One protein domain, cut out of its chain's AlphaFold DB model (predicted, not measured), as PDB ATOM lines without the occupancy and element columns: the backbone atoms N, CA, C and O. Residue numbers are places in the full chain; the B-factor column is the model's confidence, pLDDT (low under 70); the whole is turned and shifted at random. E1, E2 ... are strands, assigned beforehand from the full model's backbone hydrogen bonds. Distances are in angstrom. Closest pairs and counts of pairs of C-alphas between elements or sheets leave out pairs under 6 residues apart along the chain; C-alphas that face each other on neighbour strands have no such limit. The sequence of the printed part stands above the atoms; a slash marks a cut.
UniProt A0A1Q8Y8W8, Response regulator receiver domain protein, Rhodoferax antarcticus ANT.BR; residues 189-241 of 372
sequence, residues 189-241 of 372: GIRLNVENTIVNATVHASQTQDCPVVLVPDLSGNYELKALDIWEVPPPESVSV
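AT A GLANCE: This is residues 189 to 241 of the 372 residues of the protein "Response regulator receiver domain protein" of Rhodoferax antarcticus ANT.BR (UniProt A0A1Q8Y8W8). What shape do these atoms make? Two strand hairpins, E1 with E2 and E3 with E4, stand side by side as one strongly twisted sheet of four strands, curled like part of a barrel but far from closed. Beyond E4, residues 228 to 241 make a wide loop that folds back to the edge of the sheet, where residues 239 to 240 pair with E3. What is it built of? The printed part has 53 residues with no named helix and four named strands in the order E1 E2 E3 E4; its class is all strand, though under half of the residues, 23, are in named elements. The sheet is mixed, in the order E1, E2, E4, E3, and the whole is compact, with a radius of gyration of the C-alphas of 11.0 A and spans of 29 by 21 by 18 A.

IN THESE COORDINATES: Where are the first two strands? E1 is residues 189 to 194, 15.1 A long from first to last C-alpha, with C-alpha 189 at (225.491, 231.615, 201.114). E2, the longest strand, is residues 197 to 203, 17.7 A long. Where are the other two? E3 is residues 213 to 217, 13.3 A long, with C-alpha 213 at (232.465, 217.854, 196.768). E4 is residues 223 to 227, 12.8 A long, and ends with C-alpha 227 at (228.500, 218.202, 194.906).

HOW THE PARTS SIT: How does E1 stand to E2? They form an antiparallel hairpin at 141 degrees between directions; C-alphas 189 and 202 face each other at 4.6 A, and N 190 and O 201 are 2.8 A apart, within hydrogen-bond range. What is on the other side of E2? E4 is its parallel neighbour at 46 degrees, with C-alphas 201 and 223 facing each other at 4.7 A and N 225 and O 202 within hydrogen-bond range at 2.8 A. Where does E3 stand? E3, an edge strand like E1, forms an antiparallel hairpin with E4 at 154 degrees; C-alphas 223 and 217 face each other at 4.4 A, and N 224 and O 216 are within hydrogen-bond range at 2.8 A. E1 and E3 are apart, and E2 and E3 are only just apart, their closest C-alphas 8.2 A from each other.

THE WHOLE: How large is it? The two C-alphas farthest apart, those of Asn 196 and Trp 231, are 31.3 A from each other. Is there a cut or a long link? The printed part has no cut; the links E1 to E2 and E3 to E4 are tight, and E2 to E3 is short. Where is confidence low? The mean pLDDT of the printed part is 70.5, and 27 residues are under 70, among them 189 to 198 and 200 to 211.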
ATOM      1  N   GLY A 189     224.275 230.814 200.992       52.94
ATOM      2  CA  GLY A 189     225.491 231.615 201.114       52.94
ATOM      3  C   GLY A 189     226.174 231.386 202.463       52.94
ATOM      4  O   GLY A 189     225.637 231.749 203.510       52.94
ATOM      5  N   ILE A 190     227.371 230.806 202.436       65.12
ATOM      6  CA  ILE A 190     228.248 230.609 203.595       65.12
ATOM      7  C   ILE A 190     229.559 231.381 203.411       65.12
ATOM      8  O   ILE A 190     229.875 231.866 202.325       65.12
ATOM      9  N   ARG A 191     230.356 231.477 204.478       62.91
ATOM     10  CA  ARG A 191     231.759 231.896 204.387       62.91
ATOM     11  C   ARG A 191     232.655 230.701 204.662       62.91
ATOM     12  O   ARG A 191     232.488 230.043 205.688       62.91
ATOM     13  N   LEU A 192     233.591 230.446 203.759       69.94
ATOM     14  CA  LEU A 192     234.614 229.417 203.898       69.94
ATOM     15  C   LEU A 192     235.973 230.068 204.138       69.94
ATOM     16  O   LEU A 192     236.225 231.183 203.690       69.94
ATOM     17  N   ASN A 193     236.845 229.353 204.843       63.56
ATOM     18  CA  ASN A 193     238.262 229.673 204.922       63.56
ATOM     19  C   ASN A 193     239.010 228.710 203.992       63.56
ATOM     20  O   ASN A 193     239.088 227.518 204.286       63.56
ATOM     21  N   VAL A 194     239.518 229.225 202.875       69.19
ATOM     22  CA  VAL A 194     240.290 228.480 201.874       69.19
ATOM     23  C   VAL A 194     241.717 229.015 201.925       69.19
ATOM     24  O   VAL A 194     241.938 230.192 201.662       69.19
ATOM     25  N   GLU A 195     242.674 228.178 202.331       68.06
ATOM     26  CA  GLU A 195     244.103 228.534 202.427       68.06
ATOM     27  C   GLU A 195     244.368 229.863 203.177       68.06
ATOM     28  O   GLU A 195     245.101 230.738 202.723       68.06
ATOM     29  N   ASN A 196     243.744 230.020 204.353       60.12
ATOM     30  CA  ASN A 196     243.749 231.230 205.197       60.12
ATOM     31  C   ASN A 196     243.056 232.476 204.601       60.12
ATOM     32  O   ASN A 196     243.099 233.545 205.213       60.12
ATOM     33  N   THR A 197     242.359 232.347 203.469       59.41
ATOM     34  CA  THR A 197     241.547 233.406 202.856       59.41
ATOM     35  C   THR A 197     240.059 233.170 203.120       59.41
ATOM     36  O   THR A 197     239.523 232.103 202.823       59.41
ATOM     37  N   ILE A 198     239.360 234.177 203.657       66.69
ATOM     38  CA  ILE A 198     237.903 234.114 203.846       66.69
ATOM     39  C   ILE A 198     237.206 234.482 202.535       66.69
ATOM     40  O   ILE A 198     237.307 235.619 202.079       66.69
ATOM     41  N   VAL A 199     236.456 233.535 201.976       70.81
ATOM     42  CA  VAL A 199     235.688 233.685 200.732       70.81
ATOM     43  C   VAL A 199     234.202 233.440 200.990       70.81
ATOM     44  O   VAL A 199     233.838 232.667 201.882       70.81
ATOM     45  N   ASN A 200     233.320 234.082 200.219       64.31
ATOM     46  CA  ASN A 200     231.914 233.675 200.195       64.31
ATOM     47  C   ASN A 200     231.782 232.453 199.281       64.31
ATOM     48  O   ASN A 200     232.391 232.416 198.208       64.31
ATOM     49  N   ALA A 201     230.976 231.479 199.700       69.00
ATOM     50  CA  ALA A 201     230.658 230.314 198.894       69.00
ATOM     51  C   ALA A 201     229.155 230.024 198.892       69.00
ATOM     52  O   ALA A 201     228.500 230.130 199.930       69.00
ATOM     53  N   THR A 202     228.623 229.629 197.741       64.44
ATOM     54  CA  THR A 202     227.223 229.206 197.595       64.44
ATOM     55  C   THR A 202     227.139 227.683 197.696       64.44
ATOM     56  O   THR A 202     227.845 226.990 196.972       64.44
ATOM     57  N   VAL A 203     226.311 227.145 198.598       64.44
ATOM     58  CA  VAL A 203     226.171 225.688 198.811       64.44
ATOM     59  C   VAL A 203     225.002 225.127 198.013       64.44
ATOM     60  O   VAL A 203     223.856 225.471 198.298       64.44
ATOM     61  N   HIS A 204     225.273 224.208 197.085       62.44
ATOM     62  CA  HIS A 204     224.241 223.525 196.302       62.44
ATOM     63  C   HIS A 204     223.956 222.135 196.889       62.44
ATOM     64  O   HIS A 204     224.867 221.342 197.121       62.44
ATOM     65  N   ALA A 205     222.684 221.847 197.180       54.81
ATOM     66  CA  ALA A 205     222.277 220.589 197.802       54.81
ATOM     67  C   ALA A 205     222.268 219.434 196.787       54.81
ATOM     68  O   ALA A 205     221.633 219.537 195.737       54.81
ATOM     69  N   SER A 206     222.929 218.323 197.126       60.31
ATOM     70  CA  SER A 206     222.899 217.103 196.313       60.31
ATOM     71  C   SER A 206     221.617 216.293 196.523       60.31
ATOM     72  O   SER A 206     221.029 216.306 197.606       60.31
ATOM     73  N   GLN A 207     221.225 215.529 195.501       52.94
ATOM     74  CA  GLN A 207     220.244 214.442 195.626       52.94
ATOM     75  C   GLN A 207     220.908 213.094 195.966       52.94
ATOM     76  O   GLN A 207     220.225 212.157 196.376       52.94
ATOM     77  N   THR A 208     222.230 212.993 195.808       54.56
ATOM     78  CA  THR A 208     223.034 211.806 196.116       54.56
ATOM     79  C   THR A 208     223.721 211.949 197.478       54.56
ATOM     80  O   THR A 208     224.155 213.034 197.865       54.56
ATOM     81  N   GLN A 209     223.798 210.848 198.232       55.28
ATOM     82  CA  GLN A 209     224.633 210.749 199.436       55.28
ATOM     83  C   GLN A 209     226.045 210.288 199.043       55.28
ATOM     84  O   GLN A 209     226.216 209.642 198.011       55.28
ATOM     85  N   ASP A 210     227.042 210.646 199.855       61.62
ATOM     86  CA  ASP A 210     228.465 210.304 199.681       61.62
ATOM     87  C   ASP A 210     229.086 210.702 198.320       61.62
ATOM     88  O   ASP A 210     230.092 210.149 197.875       61.62
ATOM     89  N   CYS A 211     228.511 211.717 197.672       68.25
ATOM     90  CA  CYS A 211     229.062 212.379 196.492       68.25
ATOM     91  C   CYS A 211     230.329 213.201 196.830       68.25
ATOM     92  O   CYS A 211     230.340 213.911 197.843       68.25
ATOM     93  N   PRO A 212     231.381 213.184 195.988       73.38
ATOM     94  CA  PRO A 212     232.539 214.054 196.171       73.38
ATOM     95  C   PRO A 212     232.158 215.528 195.967       73.38
ATOM     96  O   PRO A 212     231.339 215.865 195.110       73.38
ATOM     97  N   VAL A 213     232.768 216.415 196.755       80.19
ATOM     98  CA  VAL A 213     232.465 217.854 196.768       80.19
ATOM     99  C   VAL A 213     233.683 218.651 196.310       80.19
ATOM    100  O   VAL A 213     234.812 218.378 196.724       80.19
ATOM    101  N   VAL A 214     233.449 219.657 195.470       83.62
ATOM    102  CA  VAL A 214     234.475 220.567 194.950       83.62
ATOM    103  C   VAL A 214     234.082 222.027 195.164       83.62
ATOM    104  O   VAL A 214     232.902 222.371 195.231       83.62
ATOM    105  N   LEU A 215     235.089 222.891 195.261       84.19
ATOM    106  CA  LEU A 215     234.942 224.338 195.168       84.19
ATOM    107  C   LEU A 215     235.274 224.780 193.746       84.19
ATOM    108  O   LEU A 215     236.416 224.640 193.313       84.19
ATOM    109  N   VAL A 216     234.294 225.326 193.029       83.06
ATOM    110  CA  VAL A 216     234.481 225.920 191.698       83.06
ATOM    111  C   VAL A 216     234.614 227.440 191.859       83.06
ATOM    112  O   VAL A 216     233.743 228.036 192.491       83.06
ATOM    113  N   PRO A 217     235.675 228.095 191.358       79.50
ATOM    114  CA  PRO A 217     235.786 229.551 191.410       79.50
ATOM    115  C   PRO A 217     234.844 230.221 190.398       79.50
ATOM    116  O   PRO A 217     234.789 229.830 189.234       79.50
ATOM    117  N   ASP A 218     234.147 231.271 190.829       72.31
ATOM    118  CA  ASP A 218     233.376 232.161 189.955       72.31
ATOM    119  C   ASP A 218     234.237 233.336 189.453       72.31
ATOM    120  O   ASP A 218     235.174 233.789 190.115       72.31
ATOM    121  N   LEU A 219     233.858 233.897 188.302       68.88
ATOM    122  CA  LEU A 219     234.470 235.079 187.686       68.88
ATOM    123  C   LEU A 219     234.459 236.319 188.603       68.88
ATOM    124  O   LEU A 219     235.285 237.213 188.423       68.88
ATOM    125  N   SER A 220     233.565 236.376 189.598       66.88
ATOM    126  CA  SER A 220     233.510 237.449 190.603       66.88
ATOM    127  C   SER A 220     234.501 237.272 191.767       66.88
ATOM    128  O   SER A 220     234.505 238.095 192.682       66.88
ATOM    129  N   GLY A 221     235.299 236.196 191.797       66.81
ATOM    130  CA  GLY A 221     236.211 235.879 192.907       66.81
ATOM    131  C   GLY A 221     235.535 235.272 194.147       66.81
ATOM    132  O   GLY A 221     236.145 235.216 195.214       66.81
ATOM    133  N   ASN A 222     234.283 234.826 194.019       74.19
ATOM    134  CA  ASN A 222     233.623 233.949 194.993       74.19
ATOM    135  C   ASN A 222     233.812 232.477 194.578       74.19
ATOM    136  O   ASN A 222     234.398 232.198 193.533       74.19
ATOM    137  N   TYR A 223     233.291 231.537 195.367       77.38
ATOM    138  CA  TYR A 223     233.278 230.114 195.014       77.38
ATOM    139  C   TYR A 223     231.859 229.522 195.029       77.38
ATOM    140  O   TYR A 223     230.967 229.999 195.729       77.38
ATOM    141  N   GLU A 224     231.655 228.433 194.303       76.31
ATOM    142  CA  GLU A 224     230.498 227.548 194.424       76.31
ATOM    143  C   GLU A 224     230.952 226.245 195.091       76.31
ATOM    144  O   GLU A 224     231.894 225.604 194.626       76.31
ATOM    145  N   LEU A 225     230.308 225.858 196.195       78.19
ATOM    146  CA  LEU A 225     230.513 224.557 196.825       78.19
ATOM    147  C   LEU A 225     229.525 223.567 196.202       78.19
ATOM    148  O   LEU A 225     228.349 223.516 196.587       78.19
ATOM    149  N   LYS A 226     230.023 222.789 195.241       74.94
ATOM    150  CA  LYS A 226     229.227 221.893 194.408       74.94
ATOM    151  C   LYS A 226     229.516 220.427 194.722       74.94
ATOM    152  O   LYS A 226     230.666 219.990 194.738       74.94
ATOM    153  N   ALA A 227     228.455 219.657 194.936       74.38
ATOM    154  CA  ALA A 227     228.500 218.202 194.906       74.38
ATOM    155  C   ALA A 227     228.511 217.704 193.453       74.38
ATOM    156  O   ALA A 227     227.688 218.147 192.653       74.38
ATOM    157  N   LEU A 228     229.425 216.790 193.125       75.88
ATOM    158  CA  LEU A 228     229.509 216.169 191.804       75.88
ATOM    159  C   LEU A 228     228.719 214.859 191.781       75.88
ATOM    160  O   LEU A 228     228.906 213.993 192.638       75.88
ATOM    161  N   ASP A 229     227.880 214.687 190.762       69.56
ATOM    162  CA  ASP A 229     227.269 213.389 190.476       69.56
ATOM    163  C   ASP A 229     228.312 212.375 189.970       69.56
ATOM    164  O   ASP A 229     229.376 212.735 189.471       69.56
ATOM    165  N   ILE A 230     227.973 211.082 190.039       67.94
ATOM    166  CA  ILE A 230     228.851 209.922 189.745       67.94
ATOM    167  C   ILE A 230     229.572 210.006 188.379       67.94
ATOM    168  O   ILE A 230     230.617 209.384 188.185       67.94
ATOM    169  N   TRP A 231     229.021 210.767 187.429       72.88
ATOM    170  CA  TRP A 231     229.532 210.922 186.063       72.88
ATOM    171  C   TRP A 231     230.002 212.347 185.733       72.88
ATOM    172  O   TRP A 231     230.369 212.610 184.587       72.88
ATOM    173  N   GLU A 232     229.963 213.277 186.691       73.94
ATOM    174  CA  GLU A 232     230.365 214.665 186.475       73.94
ATOM    175  C   GLU A 232     231.880 214.831 186.668       73.94
ATOM    176  O   GLU A 232     232.450 214.451 187.690       73.94
ATOM    177  N   VAL A 233     232.547 215.399 185.663       79.00
ATOM    178  CA  VAL A 233     233.987 215.681 185.714       79.00
ATOM    179  C   VAL A 233     234.189 217.072 186.332       79.00
ATOM    180  O   VAL A 233     233.587 218.024 185.830       79.00
ATOM    181  N   PRO A 234     235.030 217.226 187.376       81.19
ATOM    182  CA  PRO A 234     235.316 218.535 187.955       81.19
ATOM    183  C   PRO A 234     235.899 219.514 186.916       81.19
ATOM    184  O   PRO A 234     236.725 219.095 186.097       81.19
ATOM    185  N   PRO A 235     235.553 220.815 186.965       81.88
ATOM    186  CA  PRO A 235     236.247 221.841 186.188       81.88
ATOM    187  C   PRO A 235     237.759 221.873 186.502       81.88
ATOM    188  O   PRO A 235     238.128 221.623 187.654       81.88
ATOM    189  N   PRO A 236     238.649 222.193 185.540       82.75
ATOM    190  CA  PRO A 236     240.105 222.170 185.752       82.75
ATOM    191  C   PRO A 236     240.590 223.078 186.892       82.75
ATOM    192  O   PRO A 236     241.545 222.751 187.589       82.75
ATOM    193  N   GLU A 237     239.915 224.209 187.077       82.81
ATOM    194  CA  GLU A 237     240.134 225.212 188.120       82.81
ATOM    195  C   GLU A 237     239.448 224.901 189.466       82.81
ATOM    196  O   GLU A 237     239.522 225.712 190.391       82.81
ATOM    197  N   SER A 238     238.783 223.748 189.605       82.75
ATOM    198  CA  SER A 238     238.104 223.368 190.850       82.75
ATOM    199  C   SER A 238     239.040 222.740 191.894       82.75
ATOM    200  O   SER A 238     240.011 222.055 191.572       82.75
ATOM    201  N   VAL A 239     238.735 222.967 193.175       80.81
ATOM    202  CA  VAL A 239     239.518 222.485 194.324       80.81
ATOM    203  C   VAL A 239     238.738 221.404 195.076       80.81
ATOM    204  O   VAL A 239     237.640 221.659 195.570       80.81
ATOM    205  N   SER A 240     239.303 220.201 195.194       76.31
ATOM    206  CA  SER A 240     238.686 219.078 195.916       76.31
ATOM    207  C   SER A 240     238.553 219.345 197.418       76.31
ATOM    208  O   SER A 240     239.540 219.625 198.100       76.31
ATOM    209  N   VAL A 241     237.341 219.204 197.961       71.94
ATOM    210  CA  VAL A 241     237.042 219.494 199.369       71.94
ATOM    211  C   VAL A 241     237.112 218.217 200.200       71.94
ATOM    212  O   VAL A 241     236.115 217.533 200.421       71.94
TER     213      VAL A 241